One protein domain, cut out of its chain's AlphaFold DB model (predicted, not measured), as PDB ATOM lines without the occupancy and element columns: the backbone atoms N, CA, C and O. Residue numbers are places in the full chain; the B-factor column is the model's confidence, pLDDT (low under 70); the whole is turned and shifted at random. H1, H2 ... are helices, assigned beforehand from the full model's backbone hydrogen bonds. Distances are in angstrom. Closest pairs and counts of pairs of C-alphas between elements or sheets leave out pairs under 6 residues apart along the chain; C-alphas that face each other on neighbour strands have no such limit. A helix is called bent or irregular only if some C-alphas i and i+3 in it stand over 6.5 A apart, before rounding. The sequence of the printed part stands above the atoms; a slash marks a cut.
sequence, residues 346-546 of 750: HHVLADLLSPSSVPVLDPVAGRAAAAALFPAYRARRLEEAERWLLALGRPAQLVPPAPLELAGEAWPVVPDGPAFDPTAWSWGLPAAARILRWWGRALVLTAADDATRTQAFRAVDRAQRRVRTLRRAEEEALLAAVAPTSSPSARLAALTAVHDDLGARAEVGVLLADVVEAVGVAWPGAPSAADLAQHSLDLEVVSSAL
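AT A GLANCE: This is residues 346 to 546 of the 750 residues of the protein "DUF3376 domain-containing protein" of Nocardioides sp. S-1144 (UniProt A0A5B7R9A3). A long helix, H4, and two shorter ones, H3 and H6, stand side by side as an up-and-down bundle, and H7 crosses H3 and H6 on the side away from H4. The bent helix H2 arches over this core, with arm H2a packed on H7 and arm H2b reaching H5, which folds back from the far end of H4; short H1 packs on H3. The printed part has 201 residues with seven named helices, H1 to H7 in chain order, and no named strand: all helix. It is compact, with a radius of gyration of the C-alphas of 18.0 A, and elongated, spanning 56 by 32 by 30 A.

IN THESE COORDINATES: H4, residues 450 to 481, is the longest helix at 46.0 A, from C-alpha 450 at (35.374, 54.826, 7.030) to C-alpha 481 at (22.771, 22.328, -22.994). H3, residues 428 to 445, and H6, residues 504 to 522, each measure 26.9 A. H7 is residues 529 to 544, 22.5 A, and H5 residues 488 to 501, 20.1 A. H1, residues 346 to 352, begins at (35.418, 54.657, -13.000). H2, residues 363 to 391, was assigned as one helix by its hydrogen bonds but is bent, with C-alphas 372 and 375 7.3 A apart; its arms are H2a, 363 to 372, and H2b, 375 to 391, 24.5 A.

HOW THE PARTS SIT: H4 touches H6 at a shallow tilt of 13 degrees, opposite ways, closest at the C-alphas of Thr 452 and Ala 522, 4.7 A. H3 and H4 form a helical hairpin at 22 degrees, closest at Gly 440 and Val 460, C-alphas 6.2 A apart. H3, the hub, touches four helices, among them H1, closest at the C-alphas of Trp 438 and His 346, 4.5 A. With residues 536 to 540 alone H7 touches H3, at 71 degrees, only just about perpendicular; the closest C-alphas, of Ile 435 and Ser 536, are 6.4 A apart. H7 touches H2a with residues 535 to 542 alone, closest at the C-alphas of Asp 538 and Ala 370, 5.0 A. H2b and H5 only just touch, with 3 pairs of C-alphas within 8 A, the closest those of Leu 389 and Arg 491, 6.5 A. H2b and H4 are apart. Every O i to N i+4 pair is within hydrogen-bond range in H1, H2a, H2b, H4, H5, H6 and H7; in H3, 12 of 14 are.

THE WHOLE: The C-alphas farthest apart, of Ser 356 and Thr 485, are 57.2 A apart. The printed part has no cut. The link from H2 to H3, residues 392 to 427, is long. Mean pLDDT of the printed part is 88.7; residues 355 to 358, 395 to 397 and 400 to 404 are under 70.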
ATOM      1  N   HIS A 346      35.198  54.550 -14.444       88.31
ATOM      2  CA  HIS A 346      35.418  54.657 -13.000       88.31
ATOM      3  C   HIS A 346      35.807  56.067 -12.516       88.31
ATOM      4  O   HIS A 346      35.495  56.416 -11.383       88.31
ATOM      5  N   HIS A 347      36.463  56.884 -13.349       86.94
ATOM      6  CA  HIS A 347      36.731  58.289 -13.031       86.94
ATOM      7  C   HIS A 347      35.453  59.123 -13.131       86.94
ATOM      8  O   HIS A 347      35.184  59.912 -12.234       86.94
ATOM      9  N   VAL A 348      34.632  58.889 -14.161       89.38
ATOM     10  CA  VAL A 348      33.334  59.567 -14.297       89.38
ATOM     11  C   VAL A 348      32.411  59.220 -13.126       89.38
ATOM     12  O   VAL A 348      31.799  60.110 -12.549       89.38
ATOM     13  N   LEU A 349      32.363  57.950 -12.709       91.50
ATOM     14  CA  LEU A 349      31.627  57.548 -11.504       91.50
ATOM     15  C   LEU A 349      32.183  58.215 -10.235       91.50
ATOM     16  O   LEU A 349      31.408  58.646  -9.389       91.50
ATOM     17  N   ALA A 350      33.506  58.336 -10.099       91.00
ATOM     18  CA  ALA A 350      34.129  59.015  -8.960       91.00
ATOM     19  C   ALA A 350      33.817  60.526  -8.915       91.00
ATOM     20  O   ALA A 350      33.657  61.080  -7.823       91.00
ATOM     21  N   ASP A 351      33.692  61.184 -10.073       89.69
ATOM     22  CA  ASP A 351      33.291  62.592 -10.166       89.69
ATOM     23  C   ASP A 351      31.870  62.808  -9.613       89.69
ATOM     24  O   ASP A 351      31.630  63.809  -8.941       89.69
ATOM     25  N   LEU A 352      30.947  61.851  -9.805       89.19
ATOM     26  CA  LEU A 352      29.582  61.917  -9.246       89.19
ATOM     27  C   LEU A 352      29.562  61.901  -7.712       89.19
ATOM     28  O   LEU A 352      28.628  62.409  -7.098       89.19
ATOM     29  N   LEU A 353      30.587  61.316  -7.091       89.94
ATOM     30  CA  LEU A 353      30.733  61.245  -5.637       89.94
ATOM     31  C   LEU A 353      31.501  62.452  -5.066       89.94
ATOM     32  O   LEU A 353      31.606  62.601  -3.847       89.94
ATOM     33  N   SER A 354      32.064  63.302  -5.932       82.00
ATOM     34  CA  SER A 354      32.992  64.374  -5.568       82.00
ATOM     35  C   SER A 354      32.394  65.756  -5.878       82.00
ATOM     36  O   SER A 354      32.500  66.241  -7.001       82.00
ATOM     37  N   PRO A 355      31.837  66.477  -4.887       61.12
ATOM     38  CA  PRO A 355      31.147  67.752  -5.122       61.12
ATOM     39  C   PRO A 355      32.050  68.911  -5.593       61.12
ATOM     40  O   PRO A 355      31.555  69.980  -5.939       61.12
ATOM     41  N   SER A 356      33.373  68.725  -5.607       61.91
ATOM     42  CA  SER A 356      34.363  69.762  -5.942       61.91
ATOM     43  C   SER A 356      34.946  69.640  -7.357       61.91
ATOM     44  O   SER A 356      35.749  70.487  -7.755       61.91
ATOM     45  N   SER A 357      34.619  68.579  -8.099       64.88
ATOM     46  CA  SER A 357      35.116  68.341  -9.460       64.88
ATOM     47  C   SER A 357      34.119  68.829 -10.506       64.88
ATOM     48  O   SER A 357      32.925  68.577 -10.399       64.88
ATOM     49  N   VAL A 358      34.616  69.495 -11.554       68.38
ATOM     50  CA  VAL A 358      33.843  69.655 -12.793       68.38
ATOM     51  C   VAL A 358      33.750  68.264 -13.424       68.38
ATOM     52  O   VAL A 358      34.812  67.718 -13.746       68.38
ATOM     53  N   PRO A 359      32.547  67.679 -13.568       70.62
ATOM     54  CA  PRO A 359      32.412  66.319 -14.066       70.62
ATOM     55  C   PRO A 359      32.929  66.242 -15.500       70.62
ATOM     56  O   PRO A 359      32.630  67.106 -16.328       70.62
ATOM     57  N   VAL A 360      33.710  65.203 -15.802       75.94
ATOM     58  CA  VAL A 360      34.197  64.955 -17.170       75.94
ATOM     59  C   VAL A 360      33.034  64.727 -18.142       75.94
ATOM     60  O   VAL A 360      33.114  65.127 -19.304       75.94
ATOM     61  N   LEU A 361      31.947  64.122 -17.660       78.69
ATOM     62  CA  LEU A 361      30.693  63.950 -18.381       78.69
ATOM     63  C   LEU A 361      29.541  64.387 -17.476       78.69
ATOM     64  O   LEU A 361      29.312  63.788 -16.428       78.69
ATOM     65  N   ASP A 362      28.826  65.433 -17.887       83.56
ATOM     66  CA  ASP A 362      27.615  65.871 -17.199       83.56
ATOM     67  C   ASP A 362      26.537  64.763 -17.238       83.56
ATOM     68  O   ASP A 362      26.286  64.222 -18.316       83.56
ATOM     69  N   PRO A 363      25.882  64.436 -16.106       84.75
ATOM     70  CA  PRO A 363      24.743  63.520 -16.008       84.75
ATOM     71  C   PRO A 363      23.700  63.595 -17.129       84.75
ATOM     72  O   PRO A 363      23.332  62.582 -17.730       84.75
ATOM     73  N   VAL A 364      23.218  64.801 -17.431       87.19
ATOM     74  CA  VAL A 364      22.123  65.019 -18.382       87.19
ATOM     75  C   VAL A 364      22.625  64.816 -19.806       87.19
ATOM     76  O   VAL A 364      21.990  64.117 -20.598       87.19
ATOM     77  N   ALA A 365      23.791  65.381 -20.125       87.06
ATOM     78  CA  ALA A 365      24.436  65.183 -21.418       87.06
ATOM     79  C   ALA A 365      24.820  63.711 -21.648       87.06
ATOM     80  O   ALA A 365      24.623  63.189 -22.744       87.06
ATOM     81  N   GLY A 366      25.316  63.031 -20.611       89.19
ATOM     82  CA  GLY A 366      25.664  61.614 -20.631       89.19
ATOM     83  C   GLY A 366      24.458  60.734 -20.929       89.19
ATOM     84  O   GLY A 366      24.529  59.889 -21.820       89.19
ATOM     85  N   ARG A 367      23.319  60.997 -20.282       92.88
ATOM     86  CA  ARG A 367      22.068  60.286 -20.567       92.88
ATOM     87  C   ARG A 367      21.550  60.537 -21.978       92.88
ATOM     88  O   ARG A 367      21.114  59.605 -22.649       92.88
ATOM     89  N   ALA A 368      21.609  61.781 -22.452       94.06
ATOM     90  CA  ALA A 368      21.220  62.109 -23.822       94.06
ATOM     91  C   ALA A 368      22.112  61.390 -24.852       94.06
ATOM     92  O   ALA A 368      21.606  60.845 -25.835       94.06
ATOM     93  N   ALA A 369      23.423  61.329 -24.601       93.25
ATOM     94  CA  ALA A 369      24.369  60.593 -25.434       93.25
ATOM     95  C   ALA A 369      24.101  59.081 -25.405       93.25
ATOM     96  O   ALA A 369      24.054  58.454 -26.463       93.25
ATOM     97  N   ALA A 370      23.861  58.501 -24.226       94.88
ATOM     98  CA  ALA A 370      23.506  57.094 -24.082       94.88
ATOM     99  C   ALA A 370      22.218  56.759 -24.845       94.88
ATOM    100  O   ALA A 370      22.199  55.810 -25.623       94.88
ATOM    101  N   ALA A 371      21.167  57.573 -24.715       95.50
ATOM    102  CA  ALA A 371      19.921  57.382 -25.455       95.50
ATOM    103  C   ALA A 371      20.132  57.422 -26.979       95.50
ATOM    104  O   ALA A 371      19.575  56.595 -27.700       95.50
ATOM    105  N   ALA A 372      20.972  58.340 -27.470       95.94
ATOM    106  CA  ALA A 372      21.302  58.439 -28.891       95.94
ATOM    107  C   ALA A 372      22.139  57.249 -29.401       95.94
ATOM    108  O   ALA A 372      21.967  56.817 -30.539       95.94
ATOM    109  N   LEU A 373      23.034  56.711 -28.566       96.06
ATOM    110  CA  LEU A 373      23.927  55.599 -28.909       96.06
ATOM    111  C   LEU A 373      23.321  54.214 -28.643       96.06
ATOM    112  O   LEU A 373      23.846  53.216 -29.142       96.06
ATOM    113  N   PHE A 374      22.218  54.132 -27.897       95.44
ATOM    114  CA  PHE A 374      21.602  52.867 -27.494       95.44
ATOM    115  C   PHE A 374      21.275  51.925 -28.667       95.44
ATOM    116  O   PHE A 374      21.577  50.738 -28.545       95.44
ATOM    117  N   PRO A 375      20.747  52.383 -29.825       93.62
ATOM    118  CA  PRO A 375      20.510  51.491 -30.961       93.62
ATOM    119  C   PRO A 375      21.790  50.811 -31.473       93.62
ATOM    120  O   PRO A 375      21.777  49.611 -31.749       93.62
ATOM    121  N   ALA A 376      22.903  51.550 -31.547       92.12
ATOM    122  CA  ALA A 376      24.199  51.013 -31.968       92.12
ATOM    123  C   ALA A 376      24.774  50.048 -30.921       92.12
ATOM    124  O   ALA A 376      25.239  48.963 -31.265       92.12
ATOM    125  N   TYR A 377      24.673  50.406 -29.635       91.94
ATOM    126  CA  TYR A 377      25.027  49.515 -28.529       91.94
ATOM    127  C   TYR A 377      24.253  48.194 -28.599       91.94
ATOM    128  O   TYR A 377      24.859  47.126 -28.553       91.94
ATOM    129  N   ARG A 378      22.925  48.251 -28.753       91.56
ATOM    130  CA  ARG A 378      22.066  47.062 -28.802       91.56
ATOM    131  C   ARG A 378      22.417  46.161 -29.984       91.56
ATOM    132  O   ARG A 378      22.578  44.964 -29.778       91.56
ATOM    133  N   ALA A 379      22.577  46.726 -31.184       88.25
ATOM    134  CA  ALA A 379      22.965  45.971 -32.380       88.25
ATOM    135  C   ALA A 379      24.274  45.202 -32.157       88.25
ATOM    136  O   ALA A 379      24.328  43.987 -32.327       88.25
ATOM    137  N   ARG A 380      25.294  45.882 -31.632       87.19
ATOM    138  CA  ARG A 380      26.565  45.252 -31.279       87.19
ATOM    139  C   ARG A 380      26.415  44.163 -30.213       87.19
ATOM    140  O   ARG A 380      27.045  43.114 -30.312       87.19
ATOM    141  N   ARG A 381      25.638  44.403 -29.152       88.75
ATOM    142  CA  ARG A 381      25.448  43.414 -28.076       88.75
ATOM    143  C   ARG A 381      24.756  42.150 -28.583       88.75
ATOM    144  O   ARG A 381      25.115  41.071 -28.117       88.75
ATOM    145  N   LEU A 382      23.840  42.274 -29.546       88.38
ATOM    146  CA  LEU A 382      23.274  41.129 -30.261       88.38
ATOM    147  C   LEU A 382      24.363  40.379 -31.032       88.38
ATOM    148  O   LEU A 382      24.549  39.194 -30.791       88.38
ATOM    149  N   GLU A 383      25.168  41.065 -31.847       84.56
ATOM    150  CA  GLU A 383      26.275  40.437 -32.591       84.56
ATOM    151  C   GLU A 383      27.305  39.750 -31.674       84.56
ATOM    152  O   GLU A 383      27.864  38.705 -32.007       84.56
ATOM    153  N   GLU A 384      27.609  40.332 -30.510       85.19
ATOM    154  CA  GLU A 384      28.481  39.721 -29.501       85.19
ATOM    155  C   GLU A 384      27.855  38.462 -28.888       85.19
ATOM    156  O   GLU A 384      28.539  37.446 -28.762       85.19
ATOM    157  N   ALA A 385      26.570  38.513 -28.523       86.69
ATOM    158  CA  ALA A 385      25.853  37.375 -27.954       86.69
ATOM    159  C   ALA A 385      25.685  36.238 -28.976       86.69
ATOM    160  O   ALA A 385      25.907  35.077 -28.641       86.69
ATOM    161  N   GLU A 386      25.373  36.560 -30.231       85.19
ATOM    162  CA  GLU A 386      25.289  35.603 -31.335       85.19
ATOM    163  C   GLU A 386      26.630  34.918 -31.596       85.19
ATOM    164  O   GLU A 386      26.688  33.688 -31.650       85.19
ATOM    165  N   ARG A 387      27.725  35.688 -31.702       83.06
ATOM    166  CA  ARG A 387      29.076  35.131 -31.882       83.06
ATOM    167  C   ARG A 387      29.467  34.213 -30.732       83.06
ATOM    168  O   ARG A 387      30.019  33.142 -30.975       83.06
ATOM    169  N   TRP A 388      29.168  34.611 -29.500       85.62
ATOM    170  CA  TRP A 388      29.418  33.778 -28.330       85.62
ATOM    171  C   TRP A 388      28.613  32.472 -28.380       85.62
ATOM    172  O   TRP A 388      29.206  31.399 -28.285       85.62
ATOM    173  N   LEU A 389      27.300  32.535 -28.634       85.12
ATOM    174  CA  LEU A 389      26.457  31.341 -28.755       85.12
ATOM    175  C   LEU A 389      26.899  30.421 -29.893       85.12
ATOM    176  O   LEU A 389      26.822  29.202 -29.751       85.12
ATOM    177  N   LEU A 390      27.352  30.971 -31.020       80.94
ATOM    178  CA  LEU A 390      27.882  30.206 -32.147       80.94
ATOM    179  C   LEU A 390      29.202  29.511 -31.816       80.94
ATOM    180  O   LEU A 390      29.431  28.403 -32.298       80.94
ATOM    181  N   ALA A 391      30.046  30.134 -30.994       81.12
ATOM    182  CA  ALA A 391      31.318  29.563 -30.567       81.12
ATOM    183  C   ALA A 391      31.147  28.393 -29.579       81.12
ATOM    184  O   ALA A 391      32.009  27.517 -29.524       81.12
ATOM    185  N   LEU A 392      30.035  28.335 -28.831       82.69
ATOM    186  CA  LEU A 392      29.785  27.266 -27.856       82.69
ATOM    187  C   LEU A 392      29.829  25.873 -28.501       82.69
ATOM    188  O   LEU A 392      29.068  25.563 -29.430       82.69
ATOM    189  N   GLY A 393      30.724  25.038 -27.968       72.00
ATOM    190  CA  GLY A 393      30.948  23.661 -28.407       72.00
ATOM    191  C   GLY A 393      31.585  23.530 -29.795       72.00
ATOM    192  O   GLY A 393      31.626  22.425 -30.333       72.00
ATOM    193  N   ARG A 394      32.053  24.623 -30.416       74.50
ATOM    194  CA  ARG A 394      32.651  24.600 -31.759       74.50
ATOM    195  C   ARG A 394      34.170  24.791 -31.723       74.50
ATOM    196  O   ARG A 394      34.684  25.448 -30.818       74.50
ATOM    197  N   PRO A 395      34.905  24.243 -32.714       68.06
ATOM    198  CA  PRO A 395      36.314  24.571 -32.887       68.06
ATOM    199  C   PRO A 395      36.483  26.065 -33.191       68.06
ATOM    200  O   PRO A 395      35.573  26.721 -33.703       68.06
ATOM    201  N   ALA A 396      37.666  26.600 -32.886       69.56
ATOM    202  CA  ALA A 396      37.991  27.995 -33.163       69.56
ATOM    203  C   ALA A 396      37.868  28.297 -34.667       69.56
ATOM    204  O   ALA A 396      38.381  27.556 -35.505       69.56
ATOM    205  N   GLN A 397      37.214  29.406 -35.002       69.69
ATOM    206  CA  GLN A 397      37.039  29.863 -36.380       69.69
ATOM    207  C   GLN A 397      37.927  31.085 -36.619       69.69
ATOM    208  O   GLN A 397      37.968  31.985 -35.783       69.69
ATOM    209  N   LEU A 398      38.649  31.116 -37.743       72.00
ATOM    210  CA  LEU A 398      39.403  32.316 -38.148       72.00
ATOM    211  C   LEU A 398      38.511  33.329 -38.867       72.00
ATOM    212  O   LEU A 398      38.833  34.512 -38.923       72.00
ATOM    213  N   VAL A 399      37.388  32.859 -39.400       70.56
ATOM    214  CA  VAL A 399      36.387  33.686 -40.057       70.56
ATOM    215  C   VAL A 399      35.222  33.822 -39.085       70.56
ATOM    216  O   VAL A 399      34.689  32.794 -38.660       70.56
ATOM    217  N   PRO A 400      34.827  35.048 -38.703       65.88
ATOM    218  CA  PRO A 400      33.643  35.245 -37.885       65.88
ATOM    219  C   PRO A 400      32.442  34.594 -38.579       65.88
ATOM    220  O   PRO A 400      32.250  34.814 -39.779       65.88
ATOM    221  N   PRO A 401      31.632  33.795 -37.872       65.12
ATOM    222  CA  PRO A 401      30.449  33.226 -38.485       65.12
ATOM    223  C   PRO A 401      29.490  34.350 -38.895       65.12
ATOM    224  O   PRO A 401      29.451  35.406 -38.256       65.12
ATOM    225  N   ALA A 402      28.716  34.123 -39.958       67.88
ATOM    226  CA  ALA A 402      27.664  35.054 -40.352       67.88
ATOM    227  C   ALA A 402      26.694  35.289 -39.171       67.88
ATOM    228  O   ALA A 402      26.459  34.346 -38.403       67.88
ATOM    229  N   PRO A 403      26.138  36.508 -39.022       68.12
ATOM    230  CA  PRO A 403      25.156  36.804 -37.983       68.12
ATOM    231  C   PRO A 403      24.006  35.798 -37.994       68.12
ATOM    232  O   PRO A 403      23.600  35.305 -39.052       68.12
ATOM    233  N   LEU A 404      23.478  35.491 -36.812       65.75
ATOM    234  CA  LEU A 404      22.268  34.693 -36.711       65.75
ATOM    235  C   LEU A 404      21.108  35.585 -37.162       65.75
ATOM    236  O   LEU A 404      20.910  36.666 -36.624       65.75
ATOM    237  N   GLU A 405      20.314  35.166 -38.148       70.69
ATOM    238  CA  GLU A 405      19.118  35.917 -38.563       70.69
ATOM    239  C   GLU A 405      17.986  35.788 -37.513       70.69
ATOM    240  O   GLU A 405      16.915  35.260 -37.789       70.69
ATOM    241  N   LEU A 406      18.226  36.239 -36.275       72.81
ATOM    242  CA  LEU A 406      17.302  36.196 -35.128       72.81
ATOM    243  C   LEU A 406      16.642  37.562 -34.873       72.81
ATOM    244  O   LEU A 406      16.326  37.934 -33.740       72.81
ATOM    245  N   ALA A 407      16.461  38.347 -35.934       70.38
ATOM    246  CA  ALA A 407      15.880  39.679 -35.846       70.38
ATOM    247  C   ALA A 407      14.452  39.627 -35.268       70.38
ATOM    248  O   ALA A 407      13.586  38.926 -35.783       70.38
ATOM    249  N   GLY A 408      14.203  40.415 -34.218       74.62
ATOM    250  CA  GLY A 408      12.893  40.512 -33.562       74.62
ATOM    251  C   GLY A 408      12.661  39.529 -32.410       74.62
ATOM    252  O   GLY A 408      11.666  39.679 -31.706       74.62
ATOM    253  N   GLU A 409      13.572  38.581 -32.176       83.19
ATOM    254  CA  GLU A 409      13.526  37.699 -31.004       83.19
ATOM    255  C   GLU A 409      13.881  38.451 -29.710       83.19
ATOM    256  O   GLU A 409      14.623  39.440 -29.723       83.19
ATOM    257  N   ALA A 410      13.369  37.964 -28.576       86.12
ATOM    258  CA  ALA A 410      13.690  38.498 -27.253       86.12
ATOM    259  C   ALA A 410      14.978  37.863 -26.707       86.12
ATOM    260  O   ALA A 410      15.111  36.639 -26.664       86.12
ATOM    261  N   TRP A 411      15.916  38.693 -26.245       90.75
ATOM    262  CA  TRP A 411      17.219  38.245 -25.750       90.75
ATOM    263  C   TRP A 411      17.341  38.467 -24.236       90.75
ATOM    264  O   TRP A 411      17.233  39.603 -23.781       90.75
ATOM    265  N   PRO A 412      17.638  37.432 -23.426       89.62
ATOM    266  CA  PRO A 412      17.714  37.571 -21.964       89.62
ATOM    267  C   PRO A 412      18.915  38.412 -21.490       89.62
ATOM    268  O   PRO A 412      18.922  38.904 -20.362       89.62
ATOM    269  N   VAL A 413      19.922  38.588 -22.352       91.06
ATOM    270  CA  VAL A 413      21.204  39.259 -22.057       91.06
ATOM    271  C   VAL A 413      21.414  40.568 -22.823       91.06
ATOM    272  O   VAL A 413      22.490  41.167 -22.722       91.06
ATOM    273  N   VAL A 414      20.417  40.997 -23.604       92.44
ATOM    274  CA  VAL A 414      20.443  42.266 -24.339       92.44
ATOM    275  C   VAL A 414      19.161  43.052 -24.039       92.44
ATOM    276  O   VAL A 414      18.072  42.537 -24.275       92.44
ATOM    277  N   PRO A 415      19.255  44.297 -23.546       92.94
ATOM    278  CA  PRO A 415      18.081  45.063 -23.153       92.94
ATOM    279  C   PRO A 415      17.307  45.609 -24.364       92.94
ATOM    280  O   PRO A 415      17.895  46.004 -25.374       92.94
ATOM    281  N   ASP A 416      15.982  45.714 -24.232       90.62
ATOM    282  CA  ASP A 416      15.119  46.387 -25.218       90.62
ATOM    283  C   ASP A 416      15.064  47.908 -25.030       90.62
ATOM    284  O   ASP A 416      14.783  48.646 -25.974       90.62
ATOM    285  N   GLY A 417      15.379  48.391 -23.826       91.00
ATOM    286  CA  GLY A 417      15.440  49.812 -23.504       91.00
ATOM    287  C   GLY A 417      16.588  50.142 -22.545       91.00
ATOM    288  O   GLY A 417      17.083  49.260 -21.850       91.00
ATOM    289  N   PRO A 418      17.013  51.414 -22.478       91.94
ATOM    290  CA  PRO A 418      18.177  51.826 -21.693       91.94
ATOM    291  C   PRO A 418      17.902  51.967 -20.186       91.94
ATOM    292  O   PRO A 418      18.808  52.322 -19.436       91.94
ATOM    293  N   ALA A 419      16.665  51.751 -19.734       91.00
ATOM    294  CA  ALA A 419      16.273  51.979 -18.348       91.00
ATOM    295  C   ALA A 419      16.811  50.890 -17.405       91.00
ATOM    296  O   ALA A 419      16.811  49.701 -17.734       91.00
ATOM    297  N   PHE A 420      17.228  51.300 -16.209       89.56
ATOM    298  CA  PHE A 420      17.529  50.391 -15.114       89.56
ATOM    299  C   PHE A 420      16.238  49.837 -14.504       89.56
ATOM    300  O   PHE A 420      15.389  50.597 -14.039       89.56
ATOM    301  N   ASP A 421      16.133  48.511 -14.455       88.94
ATOM    302  CA  ASP A 421      15.118  47.788 -13.693       88.94
ATOM    303  C   ASP A 421      15.814  46.709 -12.842       88.94
ATOM    304  O   ASP A 421      16.344  45.740 -13.399       88.94
ATOM    305  N   PRO A 422      15.841  46.853 -11.503       85.50
ATOM    306  CA  PRO A 422      16.487  45.880 -10.624       85.50
ATOM    307  C   PRO A 422      15.750  44.535 -10.573       85.50
ATOM    308  O   PRO A 422      16.348  43.532 -10.200       85.50
ATOM    309  N   THR A 423      14.469  44.486 -10.945       86.94
ATOM    310  CA  THR A 423      13.665  43.253 -10.933       86.94
ATOM    311  C   THR A 423      13.767  42.465 -12.237       86.94
ATOM    312  O   THR A 423      13.481  41.267 -12.256       86.94
ATOM    313  N   ALA A 424      14.213  43.113 -13.316       84.94
ATOM    314  CA  ALA A 424      14.207  42.557 -14.664       84.94
ATOM    315  C   ALA A 424      15.535  42.760 -15.419       84.94
ATOM    316  O   ALA A 424      15.523  43.006 -16.627       84.94
ATOM    317  N   TRP A 425      16.687  42.618 -14.744       92.31
ATOM    318  CA  TRP A 425      18.011  42.789 -15.364       92.31
ATOM    319  C   TRP A 425      18.131  42.032 -16.695       92.31
ATOM    320  O   TRP A 425      17.940  40.816 -16.757       92.31
ATOM    321  N   SER A 426      18.460  42.754 -17.766       92.25
ATOM    322  CA  SER A 426      18.553  42.216 -19.131       92.25
ATOM    323  C   SER A 426      19.845  42.615 -19.846       92.25
ATOM    324  O   SER A 426      19.945  42.503 -21.060       92.25
ATOM    325  N   TRP A 427      20.841  43.120 -19.119       93.62
ATOM    326  CA  TRP A 427      22.107  43.601 -19.696       93.62
ATOM    327  C   TRP A 427      23.186  42.505 -19.777       93.62
ATOM    328  O   TRP A 427      24.273  42.716 -20.325       93.62
ATOM    329  N   GLY A 428      22.880  41.320 -19.237       92.69
ATOM    330  CA  GLY A 428      23.774  40.168 -19.164       92.69
ATOM    331  C   GLY A 428      24.823  40.270 -18.053       92.69
ATOM    332  O   GLY A 428      25.073  41.334 -17.475       92.69
ATOM    333  N   LEU A 429      25.459  39.141 -17.746       93.94
ATOM    334  CA  LEU A 429      26.512  39.058 -16.731       93.94
ATOM    335  C   LEU A 429      27.812  39.808 -17.097       93.94
ATOM    336  O   LEU A 429      28.425  40.388 -16.196       93.94
ATOM    337  N   PRO A 430      28.251  39.881 -18.376       90.94
ATOM    338  CA  PRO A 430      29.445  40.650 -18.741       90.94
ATOM    339  C   PRO A 430      29.337  42.153 -18.448       90.94
ATOM    340  O   PRO A 430      30.311  42.750 -17.983       90.94
ATOM    341  N   ALA A 431      28.167  42.762 -18.685       92.44
ATOM    342  CA  ALA A 431      27.927  44.176 -18.386       92.44
ATOM    343  C   ALA A 431      27.916  44.429 -16.873       92.44
ATOM    344  O   ALA A 431      28.593  45.341 -16.397       92.44
ATOM    345  N   ALA A 432      27.249  43.561 -16.102       95.00
ATOM    346  CA  ALA A 432      27.265  43.626 -14.641       95.00
ATOM    347  C   ALA A 432      28.698  43.554 -14.089       95.00
ATOM    348  O   ALA A 432      29.100  44.391 -13.283       95.00
ATOM    349  N   ALA A 433      29.506  42.606 -14.579       93.81
ATOM    350  CA  ALA A 433      30.898  42.460 -14.162       93.81
ATOM    351  C   ALA A 433      31.735  43.720 -14.460       93.81
ATOM    352  O   ALA A 433      32.515  44.143 -13.608       93.81
ATOM    353  N   ARG A 434      31.564  44.353 -15.633       92.31
ATOM    354  CA  ARG A 434      32.230  45.629 -15.964       92.31
ATOM    355  C   ARG A 434      31.832  46.747 -15.003       92.31
ATOM    356  O   ARG A 434      32.712  47.354 -14.397       92.31
ATOM    357  N   ILE A 435      30.532  46.973 -14.824       94.75
ATOM    358  CA  ILE A 435      30.001  48.038 -13.962       94.75
ATOM    359  C   ILE A 435      30.501  47.877 -12.521       94.75
ATOM    360  O   ILE A 435      30.990  48.833 -11.918       94.75
ATOM    361  N   LEU A 436      30.465  46.659 -11.980       95.75
ATOM    362  CA  LEU A 436      30.947  46.375 -10.627       95.75
ATOM    363  C   LEU A 436      32.455  46.611 -10.471       95.75
ATOM    364  O   LEU A 436      32.913  47.046  -9.412       95.75
ATOM    365  N   ARG A 437      33.256  46.353 -11.512       92.50
ATOM    366  CA  ARG A 437      34.685  46.710 -11.512       92.50
ATOM    367  C   ARG A 437      34.894  48.217 -11.545       92.50
ATOM    368  O   ARG A 437      35.809  48.709 -10.882       92.50
ATOM    369  N   TRP A 438      34.066  48.953 -12.284       92.88
ATOM    370  CA  TRP A 438      34.128  50.414 -12.311       92.88
ATOM    371  C   TRP A 438      33.820  51.007 -10.947       92.88
ATOM    372  O   TRP A 438      34.590  51.848 -10.490       92.88
ATOM    373  N   TRP A 439      32.782  50.511 -10.269       95.25
ATOM    374  CA  TRP A 439      32.464  50.914  -8.902       95.25
ATOM    375  C   TRP A 439      33.625  50.647  -7.952       95.25
ATOM    376  O   TRP A 439      34.109  51.587  -7.331       95.25
ATOM    377  N   GLY A 440      34.168  49.425  -7.921       92.81
ATOM    378  CA  GLY A 440      35.317  49.107  -7.065       92.81
ATOM    379  C   GLY A 440      36.508  50.056  -7.254       92.81
ATOM    380  O   GLY A 440      37.149  50.436  -6.279       92.81
ATOM    381  N   ARG A 441      36.778  50.501  -8.491       90.19
ATOM    382  CA  ARG A 441      37.831  51.492  -8.779       90.19
ATOM    383  C   ARG A 441      37.421  52.925  -8.434       90.19
ATOM    384  O   ARG A 441      38.261  53.679  -7.955       90.19
ATOM    385  N   ALA A 442      36.161  53.303  -8.641       91.31
ATOM    386  CA  ALA A 442      35.647  54.626  -8.298       91.31
ATOM    387  C   ALA A 442      35.758  54.894  -6.788       91.31
ATOM    388  O   ALA A 442      36.239  55.953  -6.393       91.31
ATOM    389  N   LEU A 443      35.429  53.901  -5.948       92.88
ATOM    390  CA  LEU A 443      35.507  54.023  -4.484       92.88
ATOM    391  C   LEU A 443      36.940  54.217  -3.960       92.88
ATOM    392  O   LEU A 443      37.136  54.755  -2.869       92.88
ATOM    393  N   VAL A 444      37.959  53.780  -4.710       89.56
ATOM    394  CA  VAL A 444      39.373  54.021  -4.367       89.56
ATOM    395  C   VAL A 444      39.747  55.490  -4.575       89.56
ATOM    396  O   VAL A 444      40.558  56.029  -3.823       89.56
ATOM    397  N   LEU A 445      39.147  56.146  -5.571       87.62
ATOM    398  CA  LEU A 445      39.467  57.520  -5.958       87.62
ATOM    399  C   LEU A 445      38.796  58.577  -5.075       87.62
ATOM    400  O   LEU A 445      39.201  59.739  -5.113       87.62
ATOM    401  N   THR A 446      37.793  58.192  -4.287       87.25
ATOM    402  CA  THR A 446      36.996  59.109  -3.471       87.25
ATOM    403  C   THR A 446      37.145  58.833  -1.979       87.25
ATOM    404  O   THR A 446      37.376  57.707  -1.537       87.25
ATOM    405  N   ALA A 447      37.044  59.895  -1.180       85.00
ATOM    406  CA  ALA A 447      37.056  59.814   0.276       85.00
ATOM    407  C   ALA A 447      35.620  59.837   0.818       85.00
ATOM    408  O   ALA A 447      34.776  60.551   0.278       85.00
ATOM    409  N   ALA A 448      35.372  59.078   1.881       84.75
ATOM    410  CA  ALA A 448      34.114  59.001   2.625       84.75
ATOM    411  C   ALA A 448      34.408  58.653   4.092       84.75
ATOM    412  O   ALA A 448      35.568  58.424   4.444       84.75
ATOM    413  N   ASP A 449      33.368  58.620   4.927       85.81
ATOM    414  CA  ASP A 449      33.445  58.060   6.279       85.81
ATOM    415  C   ASP A 449      33.838  56.572   6.238       85.81
ATOM    416  O   ASP A 449      33.330  55.810   5.417       85.81
ATOM    417  N   ASP A 450      34.748  56.149   7.117       84.44
ATOM    418  CA  ASP A 450      35.374  54.826   7.030       84.44
ATOM    419  C   ASP A 450      34.388  53.667   7.221       84.44
ATOM    420  O   ASP A 450      34.512  52.634   6.554       84.44
ATOM    421  N   ALA A 451      33.381  53.818   8.089       87.12
ATOM    422  CA  ALA A 451      32.424  52.751   8.368       87.12
ATOM    423  C   ALA A 451      31.489  52.518   7.173       87.12
ATOM    424  O   ALA A 451      31.310  51.383   6.722       87.12
ATOM    425  N   THR A 452      30.939  53.596   6.614       90.69
ATOM    426  CA  THR A 452      30.040  53.513   5.454       90.69
ATOM    427  C   THR A 452      30.800  53.162   4.175       90.69
ATOM    428  O   THR A 452      30.334  52.344   3.378       90.69
ATOM    429  N   ARG A 453      32.033  53.658   4.012       91.62
ATOM    430  CA  ARG A 453      32.933  53.260   2.920       91.62
ATOM    431  C   ARG A 453      33.270  51.769   2.968       91.62
ATOM    432  O   ARG A 453      33.267  51.116   1.924       91.62
ATOM    433  N   THR A 454      33.492  51.211   4.161       91.94
ATOM    434  CA  THR A 454      33.682  49.760   4.349       91.94
ATOM    435  C   THR A 454      32.473  48.979   3.843       91.94
ATOM    436  O   THR A 454      32.630  47.976   3.147       91.94
ATOM    437  N   GLN A 455      31.261  49.434   4.164       92.88
ATOM    438  CA  GLN A 455      30.030  48.791   3.708       92.88
ATOM    439  C   GLN A 455      29.898  48.826   2.179       92.88
ATOM    440  O   GLN A 455      29.560  47.803   1.585       92.88
ATOM    441  N   ALA A 456      30.242  49.948   1.538       95.88
ATOM    442  CA  ALA A 456      30.246  50.063   0.080       95.88
ATOM    443  C   ALA A 456      31.237  49.084  -0.581       95.88
ATOM    444  O   ALA A 456      30.869  48.377  -1.519       95.88
ATOM    445  N   PHE A 457      32.465  48.960  -0.060       95.62
ATOM    446  CA  PHE A 457      33.420  47.959  -0.558       95.62
ATOM    447  C   PHE A 457      32.933  46.520  -0.353       95.62
ATOM    448  O   PHE A 457      33.091  45.697  -1.250       95.62
ATOM    449  N   ARG A 458      32.298  46.205   0.783       95.06
ATOM    450  CA  ARG A 458      31.712  44.873   1.025       95.06
ATOM    451  C   ARG A 458      30.581  44.549   0.050       95.06
ATOM    452  O   ARG A 458      30.503  43.417  -0.420       95.06
ATOM    453  N   ALA A 459      29.730  45.525  -0.273       96.94
ATOM    454  CA  ALA A 459      28.678  45.354  -1.274       96.94
ATOM    455  C   ALA A 459      29.279  45.063  -2.661       96.94
ATOM    456  O   ALA A 459      28.861  44.117  -3.329       96.94
ATOM    457  N   VAL A 460      30.318  45.813  -3.057       97.06
ATOM    458  CA  VAL A 460      31.043  45.588  -4.319       97.06
ATOM    459  C   VAL A 460      31.705  44.210  -4.351       97.06
ATOM    460  O   VAL A 460      31.535  43.493  -5.334       97.06
ATOM    461  N   ASP A 461      32.422  43.810  -3.298       96.12
ATOM    462  CA  ASP A 461      33.081  42.501  -3.220       96.12
ATOM    463  C   ASP A 461      32.072  41.354  -3.338       96.12
ATOM    464  O   ASP A 461      32.241  40.466  -4.179       96.12
ATOM    465  N   ARG A 462      30.974  41.417  -2.571       96.81
ATOM    466  CA  ARG A 462      29.882  40.434  -2.621       96.81
ATOM    467  C   ARG A 462      29.309  40.313  -4.033       96.81
ATOM    468  O   ARG A 462      29.190  39.202  -4.552       96.81
ATOM    469  N   ALA A 463      28.991  41.440  -4.668       97.44
ATOM    470  CA  ALA A 463      28.436  41.460  -6.016       97.44
ATOM    471  C   ALA A 463      29.436  40.933  -7.060       97.44
ATOM    472  O   ALA A 463      29.069  40.116  -7.904       97.44
ATOM    473  N   GLN A 464      30.712  41.333  -6.989       96.31
ATOM    474  CA  GLN A 464      31.762  40.864  -7.901       96.31
ATOM    475  C   GLN A 464      31.966  39.350  -7.802       96.31
ATOM    476  O   GLN A 464      32.010  38.669  -8.828       96.31
ATOM    477  N   ARG A 465      32.052  38.814  -6.577       95.62
ATOM    478  CA  ARG A 465      32.173  37.370  -6.333       95.62
ATOM    479  C   ARG A 465      30.968  36.622  -6.882       95.62
ATOM    480  O   ARG A 465      31.139  35.660  -7.622       95.62
ATOM    481  N   ARG A 466      29.753  37.092  -6.588       95.81
ATOM    482  CA  ARG A 466      28.533  36.402  -7.015       95.81
ATOM    483  C   ARG A 466      28.353  36.416  -8.530       95.81
ATOM    484  O   ARG A 466      28.078  35.369  -9.107       95.81
ATOM    485  N   VAL A 467      28.583  37.555  -9.187       95.75
ATOM    486  CA  VAL A 467      28.539  37.649 -10.655       95.75
ATOM    487  C   VAL A 467      29.594  36.745 -11.296       95.75
ATOM    488  O   VAL A 467      29.305  36.100 -12.300       95.75
ATOM    489  N   ARG A 468      30.798  36.634 -10.720       93.44
ATOM    490  CA  ARG A 468      31.823  35.690 -11.193       93.44
ATOM    491  C   ARG A 468      31.335  34.239 -11.118       93.44
ATOM    492  O   ARG A 468      31.469  33.522 -12.106       93.44
ATOM    493  N   THR A 469      30.751  33.830  -9.992       93.06
ATOM    494  CA  THR A 469      30.193  32.478  -9.823       93.06
ATOM    495  C   THR A 469      29.051  32.215 -10.808       93.06
ATOM    496  O   THR A 469      29.036  31.171 -11.453       93.06
ATOM    497  N   LEU A 470      28.138  33.176 -10.993       94.75
ATOM    498  CA  LEU A 470      27.042  33.064 -11.962       94.75
ATOM    499  C   LEU A 470      27.555  32.910 -13.399       94.75
ATOM    500  O   LEU A 470      27.024  32.090 -14.135       94.75
ATOM    501  N   ARG A 471      28.608  33.640 -13.792       93.12
ATOM    502  CA  ARG A 471      29.206  33.525 -15.137       93.12
ATOM    503  C   ARG A 471      29.783  32.141 -15.398       93.12
ATOM    504  O   ARG A 471      29.615  31.605 -16.485       93.12
ATOM    505  N   ARG A 472      30.458  31.565 -14.401       90.06
ATOM    506  CA  ARG A 472      30.982  30.200 -14.493       90.06
ATOM    507  C   ARG A 472      29.844  29.188 -14.638       90.06
ATOM    508  O   ARG A 472      29.905  28.341 -15.519       90.06
ATOM    509  N   ALA A 473      28.807  29.308 -13.808       93.38
ATOM    510  CA  ALA A 473      27.646  28.423 -13.864       93.38
ATOM    511  C   ALA A 473      26.881  28.546 -15.195       93.38
ATOM    512  O   ALA A 473      26.455  27.535 -15.744       93.38
ATOM    513  N   GLU A 474      26.745  29.762 -15.736       94.31
ATOM    514  CA  GLU A 474      26.164  30.027 -17.059       94.31
ATOM    515  C   GLU A 474      26.950  29.307 -18.159       94.31
ATOM    516  O   GLU A 474      26.367  28.584 -18.962       94.31
ATOM    517  N   GLU A 475      28.273  29.473 -18.185       90.69
ATOM    518  CA  GLU A 475      29.135  28.842 -19.184       90.69
ATOM    519  C   GLU A 475      29.080  27.308 -19.102       90.69
ATOM    520  O   GLU A 475      28.872  26.647 -20.120       90.69
ATOM    521  N   GLU A 476      29.195  26.738 -17.897       90.62
ATOM    522  CA  GLU A 476      29.113  25.290 -17.671       90.62
ATOM    523  C   GLU A 476      27.741  24.724 -18.089       90.62
ATOM    524  O   GLU A 476      27.675  23.724 -18.810       90.62
ATOM    525  N   ALA A 477      26.643  25.384 -17.706       94.19
ATOM    526  CA  ALA A 477      25.291  24.959 -18.064       94.19
ATOM    527  C   ALA A 477      25.031  25.057 -19.574       94.19
ATOM    528  O   ALA A 477      24.419  24.162 -20.161       94.19
ATOM    529  N   LEU A 478      25.530  26.106 -20.233       92.62
ATOM    530  CA  LEU A 478      25.374  26.278 -21.676       92.62
ATOM    531  C   LEU A 478      26.182  25.269 -22.482       92.62
ATOM    532  O   LEU A 478      25.664  24.738 -23.463       92.62
ATOM    533  N   LEU A 479      27.416  24.970 -22.069       89.06
ATOM    534  CA  LEU A 479      28.221  23.921 -22.699       89.06
ATOM    535  C   LEU A 479      27.544  22.547 -22.595       89.06
ATOM    536  O   LEU A 479      27.646  21.752 -23.527       89.06
ATOM    537  N   ALA A 480      26.813  22.284 -21.508       90.69
ATOM    538  CA  ALA A 480      26.029  21.061 -21.351       90.69
ATOM    539  C   ALA A 480      24.728  21.059 -22.180       90.69
ATOM    540  O   ALA A 480      24.325  20.015 -22.693       90.69
ATOM    541  N   ALA A 481      24.067  22.212 -22.321       91.06
ATOM    542  CA  ALA A 481      22.771  22.328 -22.994       91.06
ATOM    543  C   ALA A 481      22.869  22.475 -24.525       91.06
ATOM    544  O   ALA A 481      21.920  22.152 -25.247       91.06
ATOM    545  N   VAL A 482      23.990  22.981 -25.046       88.94
ATOM    546  CA  VAL A 482      24.140  23.352 -26.457       88.94
ATOM    547  C   VAL A 482      25.045  22.373 -27.205       88.94
ATOM    548  O   VAL A 482      26.259  22.356 -27.032       88.94
ATOM    549  N   ALA A 483      24.466  21.615 -28.140       86.12
ATOM    550  CA  ALA A 483      25.230  20.787 -29.068       86.12
ATOM    551  C   ALA A 483      25.856  21.626 -30.206       86.12
ATOM    552  O   ALA A 483      25.266  22.621 -30.643       86.12
ATOM    553  N   PRO A 484      26.988  21.202 -30.805       79.88
ATOM    554  CA  PRO A 484      27.603  21.896 -31.949       79.88
ATOM    555  C   PRO A 484      26.656  22.052 -33.156       79.88
ATOM    556  O   PRO A 484      26.744  23.027 -33.914       79.88
ATOM    557  N   THR A 485      25.708  21.122 -33.295       83.44
ATOM    558  CA  THR A 485      24.673  21.068 -34.338       83.44
ATOM    559  C   THR A 485      23.384  21.813 -33.980       83.44
ATOM    560  O   THR A 485      22.507  21.918 -34.837       83.44
ATOM    561  N   SER A 486      23.248  22.350 -32.759       87.00
ATOM    562  CA  SER A 486      22.050  23.088 -32.345       87.00
ATOM    563  C   SER A 486      21.780  24.282 -33.259       87.00
ATOM    564  O   SER A 486      22.697  25.059 -33.561       87.00
ATOM    565  N   SER A 487      20.513  24.435 -33.658       87.50
ATOM    566  CA  SER A 487      20.046  25.570 -34.454       87.50
ATOM    567  C   SER A 487      20.157  26.886 -33.668       87.50
ATOM    568  O   SER A 487      20.147  26.862 -32.434       87.50
ATOM    569  N   PRO A 488      20.229  28.043 -34.350       85.94
ATOM    570  CA  PRO A 488      20.268  29.358 -33.703       85.94
ATOM    571  C   PRO A 488      19.167  29.565 -32.652       85.94
ATOM    572  O   PRO A 488      19.464  29.891 -31.506       85.94
ATOM    573  N   SER A 489      17.907  29.277 -32.997       87.88
ATOM    574  CA  SER A 489      16.772  29.414 -32.074       87.88
ATOM    575  C   SER A 489      16.859  28.456 -30.883       87.88
ATOM    576  O   SER A 489      16.498  28.830 -29.773       87.88
ATOM    577  N   ALA A 490      17.384  27.238 -31.076       90.38
ATOM    578  CA  ALA A 490      17.596  26.299 -29.973       90.38
ATOM    579  C   ALA A 490      18.690  26.786 -29.007       90.38
ATOM    580  O   ALA A 490      18.551  26.626 -27.797       90.38
ATOM    581  N   ARG A 491      19.754  27.419 -29.523       90.94
ATOM    582  CA  ARG A 491      20.804  28.043 -28.697       90.94
ATOM    583  C   ARG A 491      20.254  29.210 -27.879       90.94
ATOM    584  O   ARG A 491      20.546  29.298 -26.692       90.94
ATOM    585  N   LEU A 492      19.434  30.067 -28.491       91.75
ATOM    586  CA  LEU A 492      18.780  31.172 -27.787       91.75
ATOM    587  C   LEU A 492      17.800  30.662 -26.717       91.75
ATOM    588  O   LEU A 492      17.813  31.160 -25.596       91.75
ATOM    589  N   ALA A 493      17.009  29.630 -27.021       92.75
ATOM    590  CA  ALA A 493      16.116  29.007 -26.044       92.75
ATOM    591  C   ALA A 493      16.887  28.413 -24.850       92.75
ATOM    592  O   ALA A 493      16.469  28.595 -23.708       92.75
ATOM    593  N   ALA A 494      18.030  27.763 -25.101       93.75
ATOM    594  CA  ALA A 494      18.913  27.274 -24.043       93.75
ATOM    595  C   ALA A 494      19.476  28.423 -23.192       93.75
ATOM    596  O   ALA A 494      19.482  28.324 -21.970       93.75
ATOM    597  N   LEU A 495      19.880  29.535 -23.816       93.00
ATOM    598  CA  LEU A 495      20.334  30.731 -23.102       93.00
ATOM    599  C   LEU A 495      19.272  31.296 -22.158       93.00
ATOM    600  O   LEU A 495      19.592  31.630 -21.016       93.00
ATOM    601  N   THR A 496      18.029  31.394 -22.627       92.81
ATOM    602  CA  THR A 496      16.899  31.853 -21.812       92.81
ATOM    603  C   THR A 496      16.640  30.900 -20.651       92.81
ATOM    604  O   THR A 496      16.628  31.346 -19.508       92.81
ATOM    605  N   ALA A 497      16.544  29.594 -20.918       94.50
ATOM    606  CA  ALA A 497      16.315  28.590 -19.880       94.50
ATOM    607  C   ALA A 497      17.412  28.599 -18.803       94.50
ATOM    608  O   ALA A 497      17.101  28.616 -17.617       94.50
ATOM    609  N   VAL A 498      18.689  28.679 -19.197       94.94
ATOM    610  CA  VAL A 498      19.815  28.749 -18.250       94.94
ATOM    611  C   VAL A 498      19.731  29.996 -17.363       94.94
ATOM    612  O   VAL A 498      19.980  29.910 -16.164       94.94
ATOM    613  N   HIS A 499      19.363  31.158 -17.910       91.94
ATOM    614  CA  HIS A 499      19.211  32.374 -17.103       91.94
ATOM    615  C   HIS A 499      18.057  32.294 -16.108       91.94
ATOM    616  O   HIS A 499      18.189  32.808 -14.991       91.94
ATOM    617  N   ASP A 500      16.945  31.689 -16.524       91.12
ATOM    618  CA  ASP A 500      15.765  31.507 -15.688       91.12
ATOM    619  C   ASP A 500      16.060  30.511 -14.554       91.12
ATOM    620  O   ASP A 500      15.807  30.824 -13.390       91.12
ATOM    621  N   ASP A 501      16.700  29.378 -14.864       94.56
ATOM    622  CA  ASP A 501      17.094  28.351 -13.890       94.56
ATOM    623  C   ASP A 501      18.113  28.874 -12.866       94.56
ATOM    624  O   ASP A 501      18.019  28.576 -11.674       94.56
ATOM    625  N   LEU A 502      19.081  29.686 -13.308       93.12
ATOM    626  CA  LEU A 502      20.058  30.314 -12.415       93.12
ATOM    627  C   LEU A 502      19.459  31.455 -11.579       93.12
ATOM    628  O   LEU A 502      20.109  31.915 -10.639       93.12
ATOM    629  N   GLY A 503      18.274  31.966 -11.933       91.81
ATOM    630  CA  GLY A 503      17.691  33.161 -11.314       91.81
ATOM    631  C   GLY A 503      18.542  34.425 -11.501       91.81
ATOM    632  O   GLY A 503      18.383  35.406 -10.769       91.81
ATOM    633  N   ALA A 504      19.454  34.421 -12.481       88.12
ATOM    634  CA  ALA A 504      20.532  35.402 -12.588       88.12
ATOM    635  C   ALA A 504      20.015  36.836 -12.796       88.12
ATOM    636  O   ALA A 504      20.623  37.791 -12.319       88.12
ATOM    637  N   ARG A 505      18.882  37.004 -13.487       89.25
ATOM    638  CA  ARG A 505      18.328  38.325 -13.825       89.25
ATOM    639  C   ARG A 505      17.867  39.090 -12.581       89.25
ATOM    640  O   ARG A 505      18.330  40.200 -12.330       89.25
ATOM    641  N   ALA A 506      16.998  38.489 -11.774       88.88
ATOM    642  CA  ALA A 506      16.523  39.128 -10.550       88.88
ATOM    643  C   ALA A 506      17.679  39.352  -9.561       88.88
ATOM    644  O   ALA A 506      17.802  40.423  -8.973       88.88
ATOM    645  N   GLU A 507      18.570  38.366  -9.421       93.56
ATOM    646  CA  GLU A 507      19.669  38.451  -8.463       93.56
ATOM    647  C   GLU A 507      20.676  39.562  -8.805       93.56
ATOM    648  O   GLU A 507      21.059  40.344  -7.936       93.56
ATOM    649  N   VAL A 508      21.092  39.686 -10.068       95.12
ATOM    650  CA  VAL A 508      22.092  40.687 -10.482       95.12
ATOM    651  C   VAL A 508      21.564  42.114 -10.353       95.12
ATOM    652  O   VAL A 508      22.311  43.002  -9.938       95.12
ATOM    653  N   GLY A 509      20.287  42.338 -10.676       94.06
ATOM    654  CA  GLY A 509      19.659  43.645 -10.497       94.06
ATOM    655  C   GLY A 509      19.626  44.074  -9.027       94.06
ATOM    656  O   GLY A 509      19.973  45.218  -8.725       94.06
ATOM    657  N   VAL A 510      19.324  43.145  -8.111       95.06
ATOM    658  CA  VAL A 510      19.394  43.372  -6.655       95.06
ATOM    659  C   VAL A 510      20.826  43.653  -6.201       95.06
ATOM    660  O   VAL A 510      21.054  44.628  -5.497       95.06
ATOM    661  N   LEU A 511      21.815  42.873  -6.651       96.75
ATOM    662  CA  LEU A 511      23.220  43.093  -6.284       96.75
ATOM    663  C   LEU A 511      23.729  44.480  -6.701       96.75
ATOM    664  O   LEU A 511      24.478  45.113  -5.959       96.75
ATOM    665  N   LEU A 512      23.342  44.959  -7.886       96.81
ATOM    666  CA  LEU A 512      23.696  46.307  -8.328       96.81
ATOM    667  C   LEU A 512      22.971  47.383  -7.520       96.81
ATOM    668  O   LEU A 512      23.607  48.377  -7.175       96.81
ATOM    669  N   ALA A 513      21.689  47.178  -7.197       96.38
ATOM    670  CA  ALA A 513      20.926  48.073  -6.331       96.38
ATOM    671  C   ALA A 513      21.571  48.197  -4.938       96.38
ATOM    672  O   ALA A 513      21.828  49.315  -4.494       96.38
ATOM    673  N   ASP A 514      21.940  47.074  -4.316       97.25
ATOM    674  CA  ASP A 514      22.638  47.025  -3.024       97.25
ATOM    675  C   ASP A 514      23.953  47.824  -3.060       97.25
ATOM    676  O   ASP A 514      24.284  48.552  -2.120       97.25
ATOM    677  N   VAL A 515      24.718  47.712  -4.156       98.00
ATOM    678  CA  VAL A 515      25.970  48.462  -4.340       98.00
ATOM    679  C   VAL A 515      25.708  49.962  -4.387       98.00
ATOM    680  O   VAL A 515      26.340  50.706  -3.638       98.00
ATOM    681  N   VAL A 516      24.797  50.429  -5.244       97.38
ATOM    682  CA  VAL A 516      24.547  51.874  -5.386       97.38
ATOM    683  C   VAL A 516      23.854  52.473  -4.163       97.38
ATOM    684  O   VAL A 516      24.077  53.643  -3.857       97.38
ATOM    685  N   GLU A 517      23.073  51.687  -3.421       97.38
ATOM    686  CA  GLU A 517      22.503  52.090  -2.134       97.38
ATOM    687  C   GLU A 517      23.603  52.272  -1.083       97.38
ATOM    688  O   GLU A 517      23.690  53.332  -0.459       97.38
ATOM    689  N   ALA A 518      24.509  51.298  -0.946       96.94
ATOM    690  CA  ALA A 518      25.647  51.407  -0.037       96.94
ATOM    691  C   ALA A 518      26.560  52.597  -0.393       96.94
ATOM    692  O   ALA A 518      27.071  53.280   0.497       96.94
ATOM    693  N   VAL A 519      26.731  52.890  -1.688       96.38
ATOM    694  CA  VAL A 519      27.437  54.090  -2.158       96.38
ATOM    695  C   VAL A 519      26.679  55.367  -1.784       96.38
ATOM    696  O   VAL A 519      27.286  56.285  -1.242       96.38
ATOM    697  N   GLY A 520      25.365  55.442  -2.000       94.81
ATOM    698  CA  GLY A 520      24.569  56.612  -1.612       94.81
ATOM    699  C   GLY A 520      24.643  56.915  -0.110       94.81
ATOM    700  O   GLY A 520      24.752  58.073   0.286       94.81
ATOM    701  N   VAL A 521      24.672  55.874   0.730       94.75
ATOM    702  CA  VAL A 521      24.867  56.007   2.187       94.75
ATOM    703  C   VAL A 521      26.260  56.547   2.526       94.75
ATOM    704  O   VAL A 521      26.393  57.402   3.401       94.75
ATOM    705  N   ALA A 522      27.300  56.067   1.841       93.56
ATOM    706  CA  ALA A 522      28.679  56.475   2.096       93.56
ATOM    707  C   ALA A 522      29.026  57.877   1.561       93.56
ATOM    708  O   ALA A 522      29.896  58.551   2.117       93.56
ATOM    709  N   TRP A 523      28.318  58.348   0.531       93.06
ATOM    710  CA  TRP A 523      28.473  59.684  -0.049       93.06
ATOM    711  C   TRP A 523      27.138  60.448  -0.037       93.06
ATOM    712  O   TRP A 523      26.460  60.503  -1.059       93.06
ATOM    713  N   PRO A 524      26.777  61.135   1.067       86.00
ATOM    714  CA  PRO A 524      25.476  61.807   1.208       86.00
ATOM    715  C   PRO A 524      25.174  62.912   0.181       86.00
ATOM    716  O   PRO A 524      24.033  63.346   0.065       86.00
ATOM    717  N   GLY A 525      26.195  63.412  -0.524       87.00
ATOM    718  CA  GLY A 525      26.054  64.389  -1.612       87.00
ATOM    719  C   GLY A 525      25.968  63.770  -3.010       87.00
ATOM    720  O   GLY A 525      25.893  64.516  -3.984       87.00
ATOM    721  N   ALA A 526      26.024  62.442  -3.121       90.38
ATOM    722  CA  ALA A 526      25.891  61.738  -4.385       90.38
ATOM    723  C   ALA A 526      24.437  61.787  -4.903       90.38
ATOM    724  O   ALA A 526      23.502  62.008  -4.126       90.38
ATOM    725  N   PRO A 527      24.225  61.554  -6.211       91.62
ATOM    726  CA  PRO A 527      22.899  61.301  -6.766       91.62
ATOM    727  C   PRO A 527      22.157  60.163  -6.048       91.62
ATOM    728  O   PRO A 527      22.758  59.346  -5.348       91.62
ATOM    729  N   SER A 528      20.841  60.078  -6.264       93.81
ATOM    730  CA  SER A 528      20.039  58.980  -5.718       93.81
ATOM    731  C   SER A 528      20.559  57.616  -6.194       93.81
ATOM    732  O   SER A 528      21.137  57.513  -7.275       93.81
ATOM    733  N   ALA A 529      20.318  56.545  -5.431       94.50
ATOM    734  CA  ALA A 529      20.719  55.189  -5.825       94.50
ATOM    735  C   ALA A 529      20.190  54.807  -7.225       94.50
ATOM    736  O   ALA A 529      20.927  54.263  -8.046       94.50
ATOM    737  N   ALA A 530      18.942  55.176  -7.537       93.38
ATOM    738  CA  ALA A 530      18.350  54.971  -8.858       93.38
ATOM    739  C   ALA A 530      19.098  55.743  -9.959       93.38
ATOM    740  O   ALA A 530      19.362  55.196 -11.031       93.38
ATOM    741  N   ASP A 531      19.495  56.989  -9.685       93.50
ATOM    742  CA  ASP A 531      20.303  57.762 -10.621       93.50
ATOM    743  C   ASP A 531      21.691  57.151 -10.790       93.50
ATOM    744  O   ASP A 531      22.139  57.019 -11.921       93.50
ATOM    745  N   LEU A 532      22.367  56.734  -9.719       95.38
ATOM    746  CA  LEU A 532      23.683  56.092  -9.795       95.38
ATOM    747  C   LEU A 532      23.649  54.798 -10.624       95.38
ATOM    748  O   LEU A 532      24.542  54.563 -11.447       95.38
ATOM    749  N   ALA A 533      22.608  53.979 -10.454       95.44
ATOM    750  CA  ALA A 533      22.400  52.783 -11.264       95.44
ATOM    751  C   ALA A 533      22.186  53.140 -12.740       95.44
ATOM    752  O   ALA A 533      22.862  52.597 -13.613       95.44
ATOM    753  N   GLN A 534      21.318  54.113 -13.023       95.31
ATOM    754  CA  GLN A 534      21.066  54.554 -14.391       95.31
ATOM    755  C   GLN A 534      22.316  55.161 -15.045       95.31
ATOM    756  O   GLN A 534      22.623  54.828 -16.183       95.31
ATOM    757  N   HIS A 535      23.098  55.968 -14.325       94.38
ATOM    758  CA  HIS A 535      24.366  56.511 -14.829       94.38
ATOM    759  C   HIS A 535      25.384  55.413 -15.144       94.38
ATOM    760  O   HIS A 535      26.155  55.541 -16.092       94.38
ATOM    761  N   SER A 536      25.381  54.321 -14.375       95.38
ATOM    762  CA  SER A 536      26.236  53.164 -14.654       95.38
ATOM    763  C   SER A 536      25.888  52.520 -16.002       95.38
ATOM    764  O   SER A 536      26.791  52.151 -16.752       95.38
ATOM    765  N   LEU A 537      24.594  52.432 -16.331       95.25
ATOM    766  CA  LEU A 537      24.116  51.943 -17.629       95.25
ATOM    767  C   LEU A 537      24.381  52.938 -18.758       95.25
ATOM    768  O   LEU A 537      24.833  52.542 -19.830       95.25
ATOM    769  N   ASP A 538      24.163  54.231 -18.509       94.56
ATOM    770  CA  ASP A 538      24.442  55.290 -19.480       94.56
ATOM    771  C   ASP A 538      25.932  55.249 -19.886       94.56
ATOM    772  O   ASP A 538      26.267  55.295 -21.073       94.56
ATOM    773  N   LEU A 539      26.835  55.052 -18.917       92.12
ATOM    774  CA  LEU A 539      28.267  54.860 -19.163       92.12
ATOM    775  C   LEU A 539      28.591  53.558 -19.894       92.12
ATOM    776  O   LEU A 539      29.464  53.557 -20.763       92.12
ATOM    777  N   GLU A 540      27.917  52.456 -19.574       92.75
ATOM    778  CA  GLU A 540      28.060  51.187 -20.297       92.75
ATOM    779  C   GLU A 540      27.704  51.346 -21.779       92.75
ATOM    780  O   GLU A 540      28.470  50.903 -22.637       92.75
ATOM    781  N   VAL A 541      26.622  52.062 -22.090       93.75
ATOM    782  CA  VAL A 541      26.228  52.364 -23.472       93.75
ATOM    783  C   VAL A 541      27.267  53.255 -24.152       93.75
ATOM    784  O   VAL A 541      27.762  52.905 -25.222       93.75
ATOM    785  N   VAL A 542      27.641  54.382 -23.539       90.81
ATOM    786  CA  VAL A 542      28.577  55.350 -24.143       90.81
ATOM    787  C   VAL A 542      29.962  54.735 -24.372       90.81
ATOM    788  O   VAL A 542      30.561  54.946 -25.426       90.81
ATOM    789  N   SER A 543      30.470  53.951 -23.417       86.19
ATOM    790  CA  SER A 543      31.795  53.322 -23.517       86.19
ATOM    791  C   SER A 543      31.830  52.133 -24.480       86.19
ATOM    792  O   SER A 543      32.861  51.885 -25.107       86.19
ATOM    793  N   SER A 544      30.711  51.423 -24.645       86.81
ATOM    794  CA  SER A 544      30.656  50.184 -25.430       86.81
ATOM    795  C   SER A 544      29.995  50.342 -26.798       86.81
ATOM    796  O   SER A 544      30.103  49.437 -27.613       86.81
ATOM    797  N   ALA A 545      29.327  51.451 -27.119       87.88
ATOM    798  CA  ALA A 545      28.679  51.598 -28.427       87.88
ATOM    799  C   ALA A 545      29.688  51.622 -29.590       87.88
ATOM    800  O   ALA A 545      29.438  51.015 -30.627       87.88
ATOM    801  N   LEU A 546      30.836  52.290 -29.410       80.31
ATOM    802  CA  LEU A 546      31.792  52.583 -30.493       80.31
ATOM    803  C   LEU A 546      33.191  51.963 -30.300       80.31
ATOM    804  O   LEU A 546      34.050  52.124 -31.161       80.31
TER     805      LEU A 546